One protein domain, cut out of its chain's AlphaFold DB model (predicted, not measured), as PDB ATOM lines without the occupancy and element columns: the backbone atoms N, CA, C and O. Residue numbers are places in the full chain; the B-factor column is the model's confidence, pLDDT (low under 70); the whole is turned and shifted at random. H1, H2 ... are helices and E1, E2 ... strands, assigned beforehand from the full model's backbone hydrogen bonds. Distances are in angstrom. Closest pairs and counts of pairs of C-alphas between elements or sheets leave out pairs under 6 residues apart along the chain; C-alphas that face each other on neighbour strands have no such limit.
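AT A GLANCE: This is residues 22 to 124 and 132 to 155 of the 158 residues of an uncharacterized protein of Paraburkholderia youngii (UniProt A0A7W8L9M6). Helix H1 lies in the middle, with a twisted four-stranded sheet, E3 E6 E7 E8, on one side and the hairpin E1 E2 on another, while the short helices H2 and H3 pack on H1. The hairpin E4 E5 reaches out at one end of the long axis; at the other end lie H4 and H5, joined by a link whose residues 139 to 144 stick out. The printed part has 127 residues with five named helices and eight named strands, in the order E1 E2 H1 E3 E4 E5 E6 E7 E8 H2 H3 H4 H5, class mixed. The sheet E3 E6 E7 E8 is mixed; the hairpins E1 E2 and E4 E5 are antiparallel. The whole is compact, with a radius of gyration of the C-alphas of 15.6 A, yet elongated, spanning 46 by 30 by 29 A.

IN THESE COORDINATES: Find C-alpha 22 at (-32.763, -42.367, -5.585), where E1, residues 22 to 26, begins. E2, residues 31 to 36, follows over 16.6 A. Look for H1 from C-alpha 38 at (-34.875, -34.520, -5.104) to residue 49, 16.5 A on. Read on through E3, 55 to 58, E4, 62 to 65, E5, 68 to 71, E6, 74 to 77, E7, 82 to 86 over 13.3 A, and E8, 108 to 111. Then come H2, 114 to 119, H3, 121 to 124, H4, 132 to 136, and H5, 145 to 154, 14.4 A long, ending at (-44.984, -36.631, 22.424).

HOW THE PARTS SIT: In E1 and E2, a hairpin, N 24 and O 33 are 3.0 A apart. H1 is on the sheet E3 E6 E7 E8 at a height of 9.6 A, over E6 and along the strands, at 8 degrees on the local plane. Within hydrogen-bond range are N 57 and O 75 of the antiparallel neighbours E3 and E6, 2.9 A apart, N 76 and O 83 of the hairpin E6 E7, 2.9 A apart, and N 84 and O 108 of the parallel neighbours E7 and E8, 2.8 A apart. In the hairpin E4 E5, N 63 and O 70 are 2.9 A apart; E5 runs on into E6 at 72 degrees. Residues 62 to 63 of E4 pair in parallel with 101 to 102. H1 and H2 only just touch, with 3 pairs of C-alphas within 8 A, through residues 39 to 43 of H1 alone; the closest C-alphas, of Glu 42 and Arg 117, are 6.7 A apart. H1 touches H3, with the C-alphas of Leu 45 and Thr 124 closest at 5.7 A. The closest C-alphas of E1 and H4, of Phe 25 and Val 135, are 7.5 A apart; H5 is apart from H1 and H4. Every O i to N i+4 pair is within hydrogen-bond range in H1, H2 and H4, and 5 of 6 in H5; H3 is too short for one.

THE WHOLE: The two farthest C-alphas, of Gly 67 and Leu 140, are 48.5 A apart. Residues 125 to 131 are not printed, and C-alphas 124 and 132 are 13.2 A apart across this cut. Of the links printed whole, E7 to E8 is long, with 21 residues. Within it, residues 89 to 94 and residue 97 have pLDDT under 70.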
ATOM      1  N   TYR A  22     -33.206 -41.980  -6.917       94.88
ATOM      2  CA  TYR A  22     -32.763 -42.367  -5.585       94.88
ATOM      3  C   TYR A  22     -33.323 -43.753  -5.284       94.88
ATOM      4  O   TYR A  22     -34.534 -43.951  -5.349       94.88
ATOM      5  N   ASP A  23     -32.452 -44.708  -4.975       94.69
ATOM      6  CA  ASP A  23     -32.855 -46.015  -4.464       94.69
ATOM      7  C   ASP A  23     -32.536 -46.046  -2.969       94.69
ATOM      8  O   ASP A  23     -31.378 -45.934  -2.570       94.69
ATOM      9  N   VAL A  24     -33.576 -46.146  -2.145       94.25
ATOM     10  CA  VAL A  24     -33.482 -46.010  -0.685       94.25
ATOM     11  C   VAL A  24     -34.110 -47.213  -0.003       94.25
ATOM     12  O   VAL A  24     -35.071 -47.775  -0.514       94.25
ATOM     13  N   PHE A  25     -33.581 -47.626   1.144       94.44
ATOM     14  CA  PHE A  25     -34.205 -48.658   1.968       94.44
ATOM     15  C   PHE A  25     -34.960 -47.995   3.117       94.44
ATOM     16  O   PHE A  25     -34.382 -47.168   3.817       94.44
ATOM     17  N   SER A  26     -36.223 -48.370   3.310       94.12
ATOM     18  CA  SER A  26     -37.042 -47.909   4.430       94.12
ATOM     19  C   SER A  26     -37.025 -48.948   5.552       94.12
ATOM     20  O   SER A  26     -37.560 -50.045   5.363       94.12
ATOM     21  N   PRO A  27     -36.438 -48.639   6.724       91.25
ATOM     22  CA  PRO A  27     -36.634 -49.429   7.933       91.25
ATOM     23  C   PRO A  27     -38.109 -49.643   8.288       91.25
ATOM     24  O   PRO A  27     -38.464 -50.760   8.656       91.25
ATOM     25  N   LYS A  28     -38.964 -48.619   8.140       90.88
ATOM     26  CA  LYS A  28     -40.401 -48.727   8.450       90.88
ATOM     27  C   LYS A  28     -41.133 -49.735   7.571       90.88
ATOM     28  O   LYS A  28     -41.958 -50.494   8.065       90.88
ATOM     29  N   LEU A  29     -40.825 -49.756   6.273       92.50
ATOM     30  CA  LEU A  29     -41.482 -50.661   5.325       92.50
ATOM     31  C   LEU A  29     -40.761 -51.999   5.148       92.50
ATOM     32  O   LEU A  29     -41.306 -52.907   4.526       92.50
ATOM     33  N   GLY A  30     -39.513 -52.114   5.607       91.69
ATOM     34  CA  GLY A  30     -38.679 -53.295   5.384       91.69
ATOM     35  C   GLY A  30     -38.346 -53.558   3.908       91.69
ATOM     36  O   GLY A  30     -37.922 -54.662   3.567       91.69
ATOM     37  N   ARG A  31     -38.525 -52.567   3.022       94.12
ATOM     38  CA  ARG A  31     -38.286 -52.692   1.577       94.12
ATOM     39  C   ARG A  31     -37.544 -51.495   1.002       94.12
ATOM     40  O   ARG A  31     -37.423 -50.435   1.615       94.12
ATOM     41  N   ARG A  32     -37.070 -51.673  -0.230       95.25
ATOM     42  CA  ARG A  32     -36.490 -50.602  -1.038       95.25
ATOM     43  C   ARG A  32     -37.584 -49.822  -1.771       95.25
ATOM     44  O   ARG A  32     -38.564 -50.411  -2.224       95.25
ATOM     45  N   LEU A  33     -37.376 -48.518  -1.902       95.62
ATOM     46  CA  LEU A  33     -38.166 -47.602  -2.713       95.62
ATOM     47  C   LEU A  33     -37.285 -47.029  -3.819       95.62
ATOM     48  O   LEU A  33     -36.087 -46.805  -3.623       95.62
ATOM     49  N   THR A  34     -37.898 -46.739  -4.964       95.25
ATOM     50  CA  THR A  34     -37.249 -46.014  -6.063       95.25
ATOM     51  C   THR A  34     -37.939 -44.674  -6.245       95.25
ATOM     52  O   THR A  34     -39.057 -44.614  -6.749       95.25
ATOM     53  N   LEU A  35     -37.265 -43.588  -5.892       94.88
ATOM     54  CA  LEU A  35     -37.799 -42.231  -5.948       94.88
ATOM     55  C   LEU A  35     -37.188 -41.467  -7.121       94.88
ATOM     56  O   LEU A  35     -36.012 -41.640  -7.460       94.88
ATOM     57  N   TYR A  36     -37.987 -40.605  -7.742       91.62
ATOM     58  CA  TYR A  36     -37.523 -39.718  -8.804       91.62
ATOM     59  C   TYR A  36     -37.608 -38.274  -8.344       91.62
ATOM     60  O   TYR A  36     -38.634 -37.868  -7.810       91.62
ATOM     61  N   ARG A  37     -36.565 -37.498  -8.658       91.06
ATOM     62  CA  ARG A  37     -36.375 -36.101  -8.229       91.06
ATOM     63  C   ARG A  37     -35.996 -35.972  -6.755       91.06
ATOM     64  O   ARG A  37     -36.243 -36.848  -5.930       91.06
ATOM     65  N   ARG A  38     -35.357 -34.844  -6.447       92.25
ATOM     66  CA  ARG A  38     -34.875 -34.520  -5.104       92.25
ATOM     67  C   ARG A  38     -36.023 -34.266  -4.123       92.25
ATOM     68  O   ARG A  38     -35.944 -34.735  -2.996       92.25
ATOM     69  N   SER A  39     -37.100 -33.619  -4.569       93.56
ATOM     70  CA  SER A  39     -38.279 -33.332  -3.742       93.56
ATOM     71  C   SER A  39     -38.935 -34.602  -3.193       93.56
ATOM     72  O   SER A  39     -39.258 -34.650  -2.012       93.56
ATOM     73  N   ALA A  40     -39.057 -35.660  -4.005       94.62
ATOM     74  CA  ALA A  40     -39.590 -36.948  -3.549       94.62
ATOM     75  C   ALA A  40     -38.686 -37.623  -2.511       94.62
ATOM     76  O   ALA A  40     -39.179 -38.215  -1.556       94.62
ATOM     77  N   PHE A  41     -37.366 -37.512  -2.672       95.44
ATOM     78  CA  PHE A  41     -36.405 -38.019  -1.695       95.44
ATOM     79  C   PHE A  41     -36.480 -37.265  -0.358       95.44
ATOM     80  O   PHE A  41     -36.479 -37.887   0.699       95.44
ATOM     81  N   GLU A  42     -36.586 -35.938  -0.393       95.50
ATOM     82  CA  GLU A  42     -36.742 -35.109   0.808       95.50
ATOM     83  C   GLU A  42     -38.069 -35.379   1.522       95.50
ATOM     84  O   GLU A  42     -38.083 -35.563   2.737       95.50
ATOM     85  N   ALA A  43     -39.165 -35.499   0.773       96.19
ATOM     86  CA  ALA A  43     -40.463 -35.860   1.330       96.19
ATOM     87  C   ALA A  43     -40.459 -37.263   1.950       96.19
ATOM     88  O   ALA A  43     -40.979 -37.446   3.048       96.19
ATOM     89  N   TRP A  44     -39.817 -38.242   1.303       97.25
ATOM     90  CA  TRP A  44     -39.636 -39.566   1.897       97.25
ATOM     91  C   TRP A  44     -38.888 -39.493   3.229       97.25
ATOM     92  O   TRP A  44     -39.303 -40.142   4.180       97.25
ATOM     93  N   LEU A  45     -37.835 -38.680   3.341       96.75
ATOM     94  CA  LEU A  45     -37.123 -38.520   4.612       96.75
ATOM     95  C   LEU A  45     -37.997 -37.911   5.701       96.75
ATOM     96  O   LEU A  45     -37.881 -38.328   6.848       96.75
ATOM     97  N   MET A  46     -38.866 -36.959   5.356       96.50
ATOM     98  CA  MET A  46     -39.840 -36.414   6.304       96.50
ATOM     99  C   MET A  46     -40.785 -37.517   6.803       96.50
ATOM    100  O   MET A  46     -40.979 -37.644   8.006       96.50
ATOM    101  N   LEU A  47     -41.308 -38.358   5.902       96.19
ATOM    102  CA  LEU A  47     -42.184 -39.484   6.260       96.19
ATOM    103  C   LEU A  47     -41.451 -40.575   7.057       96.19
ATOM    104  O   LEU A  47     -41.994 -41.135   8.006       96.19
ATOM    105  N   GLU A  48     -40.211 -40.892   6.692       95.50
ATOM    106  CA  GLU A  48     -39.393 -41.893   7.376       95.50
ATOM    107  C   GLU A  48     -38.978 -41.416   8.774       95.50
ATOM    108  O   GLU A  48     -38.920 -42.226   9.693       95.50
ATOM    109  N   ALA A  49     -38.728 -40.116   8.954       92.69
ATOM    110  CA  ALA A  49     -38.350 -39.535  10.241       92.69
ATOM    111  C   ALA A  49     -39.543 -39.322  11.187       92.69
ATOM    112  O   ALA A  49     -39.354 -39.330  12.399       92.69
ATOM    113  N   ASP A  50     -40.756 -39.130  10.658       91.56
ATOM    114  CA  ASP A  50     -41.949 -38.860  11.464       91.56
ATOM    115  C   ASP A  50     -42.387 -40.109  12.252       91.56
ATOM    116  O   ASP A  50     -42.880 -41.061  11.646       91.56
ATOM    117  N   PRO A  51     -42.252 -40.155  13.586       88.12
ATOM    118  CA  PRO A  51     -42.552 -41.358  14.361       88.12
ATOM    119  C   PRO A  51     -44.039 -41.760  14.326       88.12
ATOM    120  O   PRO A  51     -44.352 -42.930  14.543       88.12
ATOM    121  N   ALA A  52     -44.956 -40.839  14.006       89.75
ATOM    122  CA  ALA A  52     -46.380 -41.151  13.899       89.75
ATOM    123  C   ALA A  52     -46.715 -41.931  12.615       89.75
ATOM    124  O   ALA A  52     -47.684 -42.689  12.586       89.75
ATOM    125  N   ILE A  53     -45.921 -41.773  11.551       92.44
ATOM    126  CA  ILE A  53     -46.137 -42.470  10.278       92.44
ATOM    127  C   ILE A  53     -45.618 -43.904  10.372       92.44
ATOM    128  O   ILE A  53     -44.415 -44.132  10.528       92.44
ATOM    129  N   LYS A  54     -46.522 -44.874  10.207       90.94
ATOM    130  CA  LYS A  54     -46.234 -46.317  10.287       90.94
ATOM    131  C   LYS A  54     -46.049 -46.945   8.915       90.94
ATOM    132  O   LYS A  54     -45.159 -47.768   8.725       90.94
ATOM    133  N   TYR A  55     -46.877 -46.531   7.960       93.75
ATOM    134  CA  TYR A  55     -46.880 -47.060   6.602       93.75
ATOM    135  C   TYR A  55     -46.943 -45.926   5.594       93.75
ATOM    136  O   TYR A  55     -47.507 -44.865   5.857       93.75
ATOM    137  N   PHE A  56     -46.367 -46.164   4.424       96.50
ATOM    138  CA  PHE A  56     -46.496 -45.292   3.272       96.50
ATOM    139  C   PHE A  56     -46.172 -46.065   1.990       96.50
ATOM    140  O   PHE A  56     -45.598 -47.155   2.024       96.50
ATOM    141  N   CYS A  57     -46.552 -45.508   0.846       95.88
ATOM    142  CA  CYS A  57     -46.264 -46.065  -0.471       95.88
ATOM    143  C   CYS A  57     -45.978 -44.936  -1.459       95.88
ATOM    144  O   CYS A  57     -46.738 -43.972  -1.515       95.88
ATOM    145  N   GLU A  58     -44.886 -45.042  -2.218       95.31
ATOM    146  CA  GLU A  58     -44.533 -44.094  -3.271       95.31
ATOM    147  C   GLU A  58     -45.389 -44.303  -4.521       95.31
ATOM    148  O   GLU A  58     -45.531 -45.422  -5.000       95.31
ATOM    149  N   ARG A  59     -45.908 -43.224  -5.112       93.56
ATOM    150  CA  ARG A  59     -46.733 -43.271  -6.334       93.56
ATOM    151  C   ARG A  59     -47.835 -44.333  -6.272       93.56
ATOM    152  O   ARG A  59     -47.887 -45.175  -7.162       93.56
ATOM    153  N   PRO A  60     -48.716 -44.319  -5.262       94.25
ATOM    154  CA  PRO A  60     -49.708 -45.380  -5.069       94.25
ATOM    155  C   PRO A  60     -50.838 -45.356  -6.116       94.25
ATOM    156  O   PRO A  60     -51.622 -46.298  -6.219       94.25
ATOM    157  N   GLY A  61     -50.958 -44.264  -6.876       93.75
ATOM    158  CA  GLY A  61     -52.072 -44.021  -7.783       93.75
ATOM    159  C   GLY A  61     -52.114 -42.572  -8.252       93.75
ATOM    160  O   GLY A  61     -51.112 -41.848  -8.213       93.75
ATOM    161  N   VAL A  62     -53.294 -42.150  -8.686       93.31
ATOM    162  CA  VAL A  62     -53.576 -40.793  -9.147       93.31
ATOM    163  C   VAL A  62     -54.806 -40.225  -8.470       93.31
ATOM    164  O   VAL A  62     -55.647 -40.975  -8.005       93.31
ATOM    165  N   VAL A  63     -54.901 -38.903  -8.418       92.69
ATOM    166  CA  VAL A  63     -56.042 -38.180  -7.853       92.69
ATOM    167  C   VAL A  63     -56.423 -37.034  -8.786       92.69
ATOM    168  O   VAL A  63     -55.550 -36.390  -9.386       92.69
ATOM    169  N   ALA A  64     -57.721 -36.785  -8.944       91.19
ATOM    170  CA  ALA A  64     -58.231 -35.647  -9.698       91.19
ATOM    171  C   ALA A  64     -58.390 -34.433  -8.774       91.19
ATOM    172  O   ALA A  64     -59.228 -34.428  -7.881       91.19
ATOM    173  N   ILE A  65     -57.598 -33.382  -9.000       86.12
ATOM    174  CA  ILE A  65     -57.651 -32.141  -8.213       86.12
ATOM    175  C   ILE A  65     -57.877 -30.977  -9.164       86.12
ATOM    176  O   ILE A  65     -57.091 -30.768 -10.092       86.12
ATOM    177  N   HIS A  66     -58.962 -30.230  -8.949       85.56
ATOM    178  CA  HIS A  66     -59.387 -29.123  -9.816       85.56
ATOM    179  C   HIS A  66     -59.447 -29.520 -11.306       85.56
ATOM    180  O   HIS A  66     -58.956 -28.809 -12.181       85.56
ATOM    181  N   GLY A  67     -59.986 -30.710 -11.594       82.81
ATOM    182  CA  GLY A  67     -60.104 -31.242 -12.957       82.81
ATOM    183  C   GLY A  67     -58.788 -31.715 -13.589       82.81
ATOM    184  O   GLY A  67     -58.786 -32.115 -14.749       82.81
ATOM    185  N   GLN A  68     -57.669 -31.697 -12.855       85.69
ATOM    186  CA  GLN A  68     -56.371 -32.178 -13.327       85.69
ATOM    187  C   GLN A  68     -55.996 -33.487 -12.630       85.69
ATOM    188  O   GLN A  68     -55.907 -33.535 -11.402       85.69
ATOM    189  N   ARG A  69     -55.720 -34.543 -13.408       87.75
ATOM    190  CA  ARG A  69     -55.205 -35.812 -12.868       87.75
ATOM    191  C   ARG A  69     -53.725 -35.677 -12.531       87.75
ATOM    192  O   ARG A  69     -52.896 -35.378 -13.396       87.75
ATOM    193  N   ARG A  70     -53.391 -35.925 -11.269       89.06
ATOM    194  CA  ARG A  70     -52.028 -35.849 -10.735       89.06
ATOM    195  C   ARG A  70     -51.614 -37.199 -10.184       89.06
ATOM    196  O   ARG A  70     -52.431 -37.902  -9.600       89.06
ATOM    197  N   VAL A  71     -50.343 -37.548 -10.358       91.38
ATOM    198  CA  VAL A  71     -49.764 -38.685  -9.635       91.38
ATOM    199  C   VAL A  71     -49.643 -38.293  -8.169       91.38
ATOM    200  O   VAL A  71     -49.081 -37.242  -7.872       91.38
ATOM    201  N   VAL A  72     -50.171 -39.127  -7.275       94.12
ATOM    202  CA  VAL A  72     -49.952 -38.968  -5.834       94.12
ATOM    203  C   VAL A  72     -48.493 -39.301  -5.548       94.12
ATOM    204  O   VAL A  72     -48.047 -40.364  -5.954       94.12
ATOM    205  N   ASP A  73     -47.726 -38.440  -4.880       94.88
ATOM    206  CA  ASP A  73     -46.308 -38.726  -4.628       94.88
ATOM    207  C   ASP A  73     -46.150 -39.816  -3.564       94.88
ATOM    208  O   ASP A  73     -45.389 -40.766  -3.766       94.88
ATOM    209  N   PHE A  74     -46.924 -39.726  -2.475       96.50
ATOM    210  CA  PHE A  74     -47.018 -40.779  -1.465       96.50
ATOM    211  C   PHE A  74     -48.436 -40.922  -0.919       96.50
ATOM    212  O   PHE A  74     -49.141 -39.938  -0.753       96.50
ATOM    213  N   TRP A  75     -48.835 -42.135  -0.562       96.88
ATOM    214  CA  TRP A  75     -49.853 -42.341   0.472       96.88
ATOM    215  C   TRP A  75     -49.117 -42.579   1.784       96.88
ATOM    216  O   TRP A  75     -48.101 -43.274   1.770       96.88
ATOM    217  N   ALA A  76     -49.594 -42.017   2.888       96.12
ATOM    218  CA  ALA A  76     -49.017 -42.215   4.211       96.12
ATOM    219  C   ALA A  76     -50.110 -42.456   5.252       96.12
ATOM    220  O   ALA A  76     -51.223 -41.945   5.135       96.12
ATOM    221  N   ARG A  77     -49.777 -43.238   6.278       94.31
ATOM    222  CA  ARG A  77     -50.708 -43.652   7.322       94.31
ATOM    223  C   ARG A  77     -50.057 -43.638   8.701       94.31
ATOM    224  O   ARG A  77     -48.995 -44.238   8.902       94.31
ATOM    225  N   SER A  78     -50.743 -43.002   9.643       90.69
ATOM    226  CA  SER A  78     -50.544 -43.135  11.087       90.69
ATOM    227  C   SER A  78     -51.618 -44.047  11.693       90.69
ATOM    228  O   SER A  78     -52.400 -44.658  10.965       90.69
ATOM    229  N   ASP A  79     -51.652 -44.186  13.018       86.62
ATOM    230  CA  ASP A  79     -52.653 -45.033  13.682       86.62
ATOM    231  C   ASP A  79     -54.087 -44.509  13.494       86.62
ATOM    232  O   ASP A  79     -55.009 -45.303  13.304       86.62
ATOM    233  N   ASP A  80     -54.254 -43.183  13.445       86.81
ATOM    234  CA  ASP A  80     -55.572 -42.536  13.421       86.81
ATOM    235  C   ASP A  80     -55.942 -41.916  12.066       86.81
ATOM    236  O   ASP A  80     -57.086 -41.502  11.879       86.81
ATOM    237  N   ARG A  81     -54.985 -41.765  11.135       89.50
ATOM    238  CA  ARG A  81     -55.192 -40.992   9.895       89.50
ATOM    239  C   ARG A  81     -54.448 -41.568   8.697       89.50
ATOM    240  O   ARG A  81     -53.347 -42.103   8.817       89.50
ATOM    241  N   GLU A  82     -55.034 -41.371   7.523       93.38
ATOM    242  CA  GLU A  82     -54.415 -41.625   6.221       93.38
ATOM    243  C   GLU A  82     -54.427 -40.334   5.401       93.38
ATOM    244  O   GLU A  82     -55.402 -39.586   5.445       93.38
ATOM    245  N   CYS A  83     -53.365 -40.073   4.642       94.94
ATOM    246  CA  CYS A  83     -53.316 -38.918   3.756       94.94
ATOM    247  C   CYS A  83     -52.604 -39.212   2.434       94.94
ATOM    248  O   CYS A  83     -51.721 -40.073   2.337       94.94
ATOM    249  N   LEU A  84     -52.993 -38.461   1.406       96.00
ATOM    250  CA  LEU A  84     -52.307 -38.393   0.124       96.00
ATOM    251  C   LEU A  84     -51.355 -37.199   0.154       96.00
ATOM    252  O   LEU A  84     -51.765 -36.059   0.355       96.00
ATOM    253  N   VAL A  85     -50.073 -37.466  -0.049       96.00
ATOM    254  CA  VAL A  85     -49.013 -36.466  -0.093       96.00
ATOM    255  C   VAL A  85     -48.757 -36.065  -1.537       96.00
ATOM    256  O   VAL A  85     -48.489 -36.909  -2.399       96.00
ATOM    257  N   LEU A  86     -48.794 -34.759  -1.779       94.38
ATOM    258  CA  LEU A  86     -48.512 -34.134  -3.063       94.38
ATOM    259  C   LEU A  86     -47.385 -33.122  -2.909       94.38
ATOM    260  O   LEU A  86     -47.412 -32.277  -2.017       94.38
ATOM    261  N   LEU A  87     -46.404 -33.193  -3.797       91.12
ATOM    262  CA  LEU A  87     -45.273 -32.276  -3.826       91.12
ATOM    263  C   LEU A  87     -45.568 -31.141  -4.804       91.12
ATOM    264  O   LEU A  87     -46.422 -30.289  -4.575       91.12
ATOM    265  N   GLU A  88     -44.883 -31.152  -5.939       79.94
ATOM    266  CA  GLU A  88     -45.116 -30.244  -7.054       79.94
ATOM    267  C   GLU A  88     -45.958 -30.950  -8.117       79.94
ATOM    268  O   GLU A  88     -45.923 -32.177  -8.230       79.94
ATOM    269  N   ALA A  89     -46.708 -30.182  -8.916       62.91
ATOM    270  CA  ALA A  89     -47.642 -30.709  -9.907       62.91
ATOM    271  C   ALA A  89     -46.941 -31.613 -10.939       62.91
ATOM    272  O   ALA A  89     -46.469 -31.173 -11.988       62.91
ATOM    273  N   THR A  90     -46.901 -32.912 -10.655       64.06
ATOM    274  CA  THR A  90     -46.501 -33.928 -11.621       64.06
ATOM    275  C   THR A  90     -47.740 -34.328 -12.397       64.06
ATOM    276  O   THR A  90     -48.540 -35.156 -11.955       64.06
ATOM    277  N   LEU A  91     -47.908 -33.701 -13.561       65.31
ATOM    278  CA  LEU A  91     -48.958 -34.081 -14.493       65.31
ATOM    279  C   LEU A  91     -48.733 -35.515 -14.962       65.31
ATOM    280  O   LEU A  91     -47.630 -35.922 -15.350       65.31
ATOM    281  N   ALA A  92     -49.809 -36.284 -14.908       61.69
ATOM    282  CA  ALA A  92     -49.803 -37.686 -15.245       61.69
ATOM    283  C   ALA A  92     -49.918 -37.875 -16.769       61.69
ATOM    284  O   ALA A  92     -50.965 -38.242 -17.287       61.69
ATOM    285  N   ASN A  93     -48.841 -37.597 -17.511       62.16
ATOM    286  CA  ASN A  93     -48.898 -37.593 -18.982       62.16
ATOM    287  C   ASN A  93     -49.032 -38.998 -19.600       62.16
ATOM    288  O   ASN A  93     -49.531 -39.135 -20.713       62.16
ATOM    289  N   ARG A  94     -48.556 -40.042 -18.907       66.56
ATOM    290  CA  ARG A  94     -48.720 -41.455 -19.293       66.56
ATOM    291  C   ARG A  94     -48.844 -42.307 -18.039       66.56
ATOM    292  O   ARG A  94     -47.858 -42.491 -17.328       66.56
ATOM    293  N   LEU A  95     -50.045 -42.809 -17.784       70.75
ATOM    294  CA  LEU A  95     -50.331 -43.697 -16.663       70.75
ATOM    295  C   LEU A  95     -50.538 -45.130 -17.149       70.75
ATOM    296  O   LEU A  95     -51.058 -45.324 -18.250       70.75
ATOM    297  N   PRO A  96     -50.185 -46.132 -16.329       71.94
ATOM    298  CA  PRO A  96     -50.683 -47.486 -16.513       71.94
ATOM    299  C   PRO A  96     -52.217 -47.486 -16.528       71.94
ATOM    300  O   PRO A  96     -52.841 -46.749 -15.769       71.94
ATOM    301  N   GLN A  97     -52.826 -48.334 -17.359       67.25
ATOM    302  CA  GLN A  97     -54.290 -48.452 -17.444       67.25
ATOM    303  C   GLN A  97     -54.930 -48.914 -16.123       67.25
ATOM    304  O   GLN A  97     -56.078 -48.585 -15.857       67.25
ATOM    305  N   SER A  98     -54.186 -49.640 -15.287       74.06
ATOM    306  CA  SER A  98     -54.641 -50.198 -14.010       74.06
ATOM    307  C   SER A  98     -54.255 -49.349 -12.791       74.06
ATOM    308  O   SER A  98     -54.072 -49.899 -11.706       74.06
ATOM    309  N   CYS A  99     -54.032 -48.039 -12.946       82.94
ATOM    310  CA  CYS A  99     -53.670 -47.201 -11.804       82.94
ATOM    311  C   CYS A  99     -54.872 -46.963 -10.880       82.94
ATOM    312  O   CYS A  99     -55.967 -46.665 -11.355       82.94
ATOM    313  N   THR A 100     -54.647 -47.023  -9.566       89.69
ATOM    314  CA  THR A 100     -55.634 -46.603  -8.562       89.69
ATOM    315  C   THR A 100     -56.018 -45.146  -8.800       89.69
ATOM    316  O   THR A 100     -55.131 -44.291  -8.851       89.69
ATOM    317  N   ASP A 101     -57.312 -44.874  -8.949       91.94
ATOM    318  CA  ASP A 101     -57.857 -43.516  -8.956       91.94
ATOM    319  C   ASP A 101     -58.426 -43.228  -7.566       91.94
ATOM    320  O   ASP A 101     -59.325 -43.926  -7.093       91.94
ATOM    321  N   PHE A 102     -57.822 -42.271  -6.877       92.62
ATOM    322  CA  PHE A 102     -58.227 -41.861  -5.547       92.62
ATOM    323  C   PHE A 102     -59.363 -40.855  -5.647       92.62
ATOM    324  O   PHE A 102     -59.262 -39.856  -6.361       92.62
ATOM    325  N   ASP A 103     -60.405 -41.101  -4.863       90.31
ATOM    326  CA  ASP A 103     -61.418 -40.100  -4.578       90.31
ATOM    327  C   ASP A 103     -60.795 -39.002  -3.691       90.31
ATOM    328  O   ASP A 103     -60.338 -39.318  -2.585       90.31
ATOM    329  N   PRO A 104     -60.714 -37.740  -4.163       87.00
ATOM    330  CA  PRO A 104     -60.145 -36.644  -3.385       87.00
ATOM    331  C   PRO A 104     -60.914 -36.367  -2.088       87.00
ATOM    332  O   PRO A 104     -60.310 -35.851  -1.154       87.00
ATOM    333  N   ASP A 105     -62.197 -36.733  -2.006       88.94
ATOM    334  CA  ASP A 105     -63.023 -36.501  -0.817       88.94
ATOM    335  C   ASP A 105     -62.881 -37.631   0.222       88.94
ATOM    336  O   ASP A 105     -63.288 -37.487   1.375       88.94
ATOM    337  N   ALA A 106     -62.270 -38.759  -0.160       89.88
ATOM    338  CA  ALA A 106     -62.086 -39.919   0.713       89.88
ATOM    339  C   ALA A 106     -60.786 -39.881   1.539       89.88
ATOM    340  O   ALA A 106     -60.602 -40.731   2.414       89.88
ATOM    341  N   PHE A 107     -59.872 -38.948   1.252       91.62
ATOM    342  CA  PHE A 107     -58.571 -38.850   1.913       91.62
ATOM    343  C   PHE A 107     -58.197 -37.403   2.217       91.62
ATOM    344  O   PHE A 107     -58.387 -36.517   1.389       91.62
ATOM    345  N   ASP A 108     -57.523 -37.188   3.348       93.94
ATOM    346  CA  ASP A 108     -56.849 -35.918   3.598       93.94
ATOM    347  C   ASP A 108     -55.739 -35.705   2.557       93.94
ATOM    348  O   ASP A 108     -54.907 -36.587   2.319       93.94
ATOM    349  N   ILE A 109     -55.685 -34.515   1.957       93.19
ATOM    350  CA  ILE A 109     -54.639 -34.148   0.999       93.19
ATOM    351  C   ILE A 109     -53.627 -33.239   1.690       93.19
ATOM    352  O   ILE A 109     -53.933 -32.116   2.088       93.19
ATOM    353  N   ARG A 110     -52.386 -33.717   1.801       94.50
ATOM    354  CA  ARG A 110     -51.259 -32.956   2.338       94.50
ATOM    355  C   ARG A 110     -50.361 -32.487   1.202       94.50
ATOM    356  O   ARG A 110     -49.740 -33.294   0.514       94.50
ATOM    357  N   HIS A 111     -50.219 -31.177   1.068       93.94
ATOM    358  CA  HIS A 111     -49.180 -30.595   0.229       93.94
ATOM    359  C   HIS A 111     -47.879 -30.478   1.030       93.94
ATOM    360  O   HIS A 111     -47.912 -30.079   2.191       93.94
ATOM    361  N   ILE A 112     -46.756 -30.883   0.436       94.75
ATOM    362  CA  ILE A 112     -45.413 -30.635   0.975       94.75
ATOM    363  C   ILE A 112     -44.657 -29.812  -0.062       94.75
ATOM    364  O   ILE A 112     -44.159 -30.336  -1.068       94.75
ATOM    365  N   ASP A 113     -44.584 -28.510   0.173       93.94
ATOM    366  CA  ASP A 113     -43.960 -27.570  -0.748       93.94
ATOM    367  C   ASP A 113     -42.452 -27.391  -0.475       93.94
ATOM    368  O   ASP A 113     -41.815 -28.163   0.247       93.94
ATOM    369  N   ILE A 114     -41.830 -26.415  -1.139       93.44
ATOM    370  CA  ILE A 114     -40.404 -26.115  -0.963       93.44
ATOM    371  C   ILE A 114     -40.121 -25.569   0.446       93.44
ATOM    372  O   ILE A 114     -39.078 -25.891   1.016       93.44
ATOM    373  N   ALA A 115     -41.023 -24.759   1.004       94.12
ATOM    374  CA  ALA A 115     -40.864 -24.158   2.322       94.12
ATOM    375  C   ALA A 115     -40.964 -25.219   3.425       94.12
ATOM    376  O   ALA A 115     -40.120 -25.233   4.321       94.12
ATOM    377  N   ASP A 116     -41.894 -26.168   3.305       94.62
ATOM    378  CA  ASP A 116     -42.010 -27.307   4.221       94.62
ATOM    379  C   ASP A 116     -40.719 -28.135   4.264       94.62
ATOM    380  O   ASP A 116     -40.198 -28.469   5.334       94.62
ATOM    381  N   ARG A 117     -40.155 -28.439   3.087       94.94
ATOM    382  CA  ARG A 117     -38.896 -29.195   2.978       94.94
ATOM    383  C   ARG A 117     -37.708 -28.404   3.519       94.94
ATOM    384  O   ARG A 117     -36.834 -28.980   4.166       94.94
ATOM    385  N   ALA A 118     -37.683 -27.091   3.292       94.56
ATOM    386  CA  ALA A 118     -36.660 -26.214   3.849       94.56
ATOM    387  C   ALA A 118     -36.737 -26.161   5.384       94.56
ATOM    388  O   ALA A 118     -35.703 -26.266   6.047       94.56
ATOM    389  N   ALA A 119     -37.943 -26.076   5.954       94.31
ATOM    390  CA  ALA A 119     -38.159 -26.089   7.398       94.31
ATOM    391  C   ALA A 119     -37.731 -27.424   8.034       94.31
ATOM    392  O   ALA A 119     -37.116 -27.444   9.099       94.31
ATOM    393  N   ALA A 120     -37.972 -28.547   7.352       92.88
ATOM    394  CA  ALA A 120     -37.579 -29.878   7.816       92.88
ATOM    395  C   ALA A 120     -36.102 -30.235   7.550       92.88
ATOM    396  O   ALA A 120     -35.660 -31.341   7.880       92.88
ATOM    397  N   ARG A 121     -35.314 -29.336   6.948       92.81
ATOM    398  CA  ARG A 121     -33.968 -29.638   6.437       92.81
ATOM    399  C   ARG A 121     -33.018 -30.181   7.502       92.81
ATOM    400  O   ARG A 121     -32.379 -31.201   7.278       92.81
ATOM    401  N   VAL A 122     -32.937 -29.539   8.667       92.81
ATOM    402  CA  VAL A 122     -32.022 -29.982   9.737       92.81
ATOM    403  C   VAL A 122     -32.393 -31.385  10.222       92.81
ATOM    404  O   VAL A 122     -31.530 -32.259  10.324       92.81
ATOM    405  N   GLY A 123     -33.685 -31.632  10.461       89.06
ATOM    406  CA  GLY A 123     -34.181 -32.941  10.887       89.06
ATOM    407  C   GLY A 123     -33.922 -34.026   9.840       89.06
ATOM    408  O   GLY A 123     -33.395 -35.089  10.164       89.06
ATOM    409  N   THR A 124     -34.210 -33.739   8.570       91.56
ATOM    410  CA  THR A 124     -34.003 -34.691   7.471       91.56
ATOM    411  C   THR A 124     -32.525 -34.952   7.174       91.56
ATOM    412  O   THR A 124     -32.168 -36.097   6.908       91.56
ATOM    413  N   PRO A 132     -28.426 -45.111   7.680       90.56
ATOM    414  CA  PRO A 132     -27.509 -46.219   7.417       90.56
ATOM    415  C   PRO A 132     -27.250 -47.094   8.646       90.56
ATOM    416  O   PRO A 132     -27.229 -48.320   8.536       90.56
ATOM    417  N   VAL A 133     -27.113 -46.477   9.824       90.06
ATOM    418  CA  VAL A 133     -26.896 -47.188  11.090       90.06
ATOM    419  C   VAL A 133     -28.140 -47.986  11.463       90.06
ATOM    420  O   VAL A 133     -28.031 -49.169  11.775       90.06
ATOM    421  N   MET A 134     -29.327 -47.384  11.363       86.88
ATOM    422  CA  MET A 134     -30.588 -48.090  11.615       86.88
ATOM    423  C   MET A 134     -30.789 -49.269  10.664       86.88
ATOM    424  O   MET A 134     -31.186 -50.348  11.094       86.88
ATOM    425  N   VAL A 135     -30.485 -49.092   9.377       88.38
ATOM    426  CA  VAL A 135     -30.598 -50.155   8.372       88.38
ATOM    427  C   VAL A 135     -29.620 -51.291   8.665       88.38
ATOM    428  O   VAL A 135     -30.013 -52.458   8.571       88.38
ATOM    429  N   ALA A 136     -28.375 -50.979   9.034       89.19
ATOM    430  CA  ALA A 136     -27.367 -51.973   9.396       89.19
ATOM    431  C   ALA A 136     -27.736 -52.724  10.688       89.19
ATOM    432  O   ALA A 136     -27.593 -53.942  10.757       89.19
ATOM    433  N   ALA A 137     -28.277 -52.015  11.680       87.31
ATOM    434  CA  ALA A 137     -28.645 -52.563  12.982       87.31
ATOM    435  C   ALA A 137     -30.087 -53.095  13.056       87.31
ATOM    436  O   ALA A 137     -30.524 -53.490  14.131       87.31
ATOM    437  N   ARG A 138     -30.849 -53.136  11.953       81.50
ATOM    438  CA  ARG A 138     -32.300 -53.425  11.974       81.50
ATOM    439  C   ARG A 138     -32.691 -54.748  12.644       81.50
ATOM    440  O   ARG A 138     -33.769 -54.839  13.211       81.50
ATOM    441  N   GLY A 139     -31.820 -55.759  12.599       82.25
ATOM    442  CA  GLY A 139     -32.030 -57.047  13.278       82.25
ATOM    443  C   GLY A 139     -31.666 -57.049  14.769       82.25
ATOM    444  O   GLY A 139     -31.913 -58.031  15.455       82.25
ATOM    445  N   LEU A 140     -31.064 -55.965  15.261       83.62
ATOM    446  CA  LEU A 140     -30.588 -55.788  16.636       83.62
ATOM    447  C   LEU A 140     -31.456 -54.800  17.433       83.62
ATOM    448  O   LEU A 140     -31.351 -54.728  18.658       83.62
ATOM    449  N   VAL A 141     -32.310 -54.025  16.756       76.06
ATOM    450  CA  VAL A 141     -33.218 -53.067  17.397       76.06
ATOM    451  C   VAL A 141     -34.347 -53.820  18.100       76.06
ATOM    452  O   VAL A 141     -35.078 -54.593  17.482       76.06
ATOM    453  N   LYS A 142     -34.519 -53.573  19.404       79.81
ATOM    454  CA  LYS A 142     -35.622 -54.160  20.177       79.81
ATOM    455  C   LYS A 142     -36.972 -53.672  19.627       79.81
ATOM    456  O   LYS A 142     -37.133 -52.460  19.468       79.81
ATOM    457  N   PRO A 143     -37.977 -54.553  19.458       77.25
ATOM    458  CA  PRO A 143     -39.306 -54.162  18.969       77.25
ATOM    459  C   PRO A 143     -40.011 -53.088  19.811       77.25
ATOM    460  O   PRO A 143     -40.906 -52.412  19.320       77.25
ATOM    461  N   SER A 144     -39.613 -52.908  21.074       80.06
ATOM    462  CA  SER A 144     -40.173 -51.898  21.978       80.06
ATOM    463  C   SER A 144     -39.624 -50.479  21.775       80.06
ATOM    464  O   SER A 144     -40.195 -49.533  22.318       80.06
ATOM    465  N   LEU A 145     -38.526 -50.306  21.027       78.69
ATOM    466  CA  LEU A 145     -37.864 -49.008  20.870       78.69
ATOM    467  C   LEU A 145     -38.738 -47.949  20.163       78.69
ATOM    468  O   LEU A 145     -38.798 -46.835  20.683       78.69
ATOM    469  N   PRO A 146     -39.457 -48.243  19.058       74.44
ATOM    470  CA  PRO A 146     -40.293 -47.244  18.382       74.44
ATOM    471  C   PRO A 146     -41.350 -46.624  19.307       74.44
ATOM    472  O   PRO A 146     -41.424 -45.405  19.432       74.44
ATOM    473  N   GLY A 147     -42.073 -47.453  20.070       75.94
ATOM    474  CA  GLY A 147     -43.068 -46.971  21.035       75.94
ATOM    475  C   GLY A 147     -42.469 -46.211  22.229       75.94
ATOM    476  O   GLY A 147     -43.175 -45.477  22.916       75.94
ATOM    477  N   ALA A 148     -41.174 -46.371  22.522       80.75
ATOM    478  CA  ALA A 148     -40.476 -45.530  23.495       80.75
ATOM    479  C   ALA A 148     -40.120 -44.156  22.904       80.75
ATOM    480  O   ALA A 148     -40.325 -43.144  23.572       80.75
ATOM    481  N   ILE A 149     -39.655 -44.119  21.648       78.69
ATOM    482  CA  ILE A 149     -39.352 -42.875  20.923       78.69
ATOM    483  C   ILE A 149     -40.618 -42.027  20.764       78.69
ATOM    484  O   ILE A 149     -40.591 -40.845  21.087       78.69
ATOM    485  N   GLU A 150     -41.734 -42.624  20.338       78.69
ATOM    486  CA  GLU A 150     -43.015 -41.918  20.175       78.69
ATOM    487  C   GLU A 150     -43.470 -41.237  21.465       78.69
ATOM    488  O   GLU A 150     -43.804 -40.054  21.455       78.69
ATOM    489  N   ARG A 151     -43.410 -41.953  22.595       82.69
ATOM    490  CA  ARG A 151     -43.760 -41.389  23.906       82.69
ATOM    491  C   ARG A 151     -42.835 -40.243  24.308       82.69
ATOM    492  O   ARG A 151     -43.322 -39.238  24.811       82.69
ATOM    493  N   PHE A 152     -41.530 -40.378  24.071       81.69
ATOM    494  CA  PHE A 152     -40.562 -39.329  24.393       81.69
ATOM    495  C   PHE A 152     -40.759 -38.075  23.530       81.69
ATOM    496  O   PHE A 152     -40.688 -36.964  24.041       81.69
ATOM    497  N   VAL A 153     -41.047 -38.235  22.234       79.50
ATOM    498  CA  VAL A 153     -41.320 -37.103  21.333       79.50
ATOM    499  C   VAL A 153     -42.641 -36.415  21.692       79.50
ATOM    500  O   VAL A 153     -42.704 -35.189  21.686       79.50
ATOM    501  N   ALA A 154     -43.683 -37.179  22.033       79.69
ATOM    502  CA  ALA A 154     -44.984 -36.631  22.424       79.69
ATOM    503  C   ALA A 154     -44.964 -35.943  23.800       79.69
ATOM    504  O   ALA A 154     -45.766 -35.050  24.068       79.69
ATOM    505  N   SER A 155     -44.082 -36.371  24.699       79.44
ATOM    506  CA  SER A 155     -43.924 -35.798  26.036       79.44
ATOM    507  C   SER A 155     -42.449 -35.828  26.430       79.44
ATOM    508  O   SER A 155     -42.013 -36.778  27.092       79.44
TER     509      SER A 155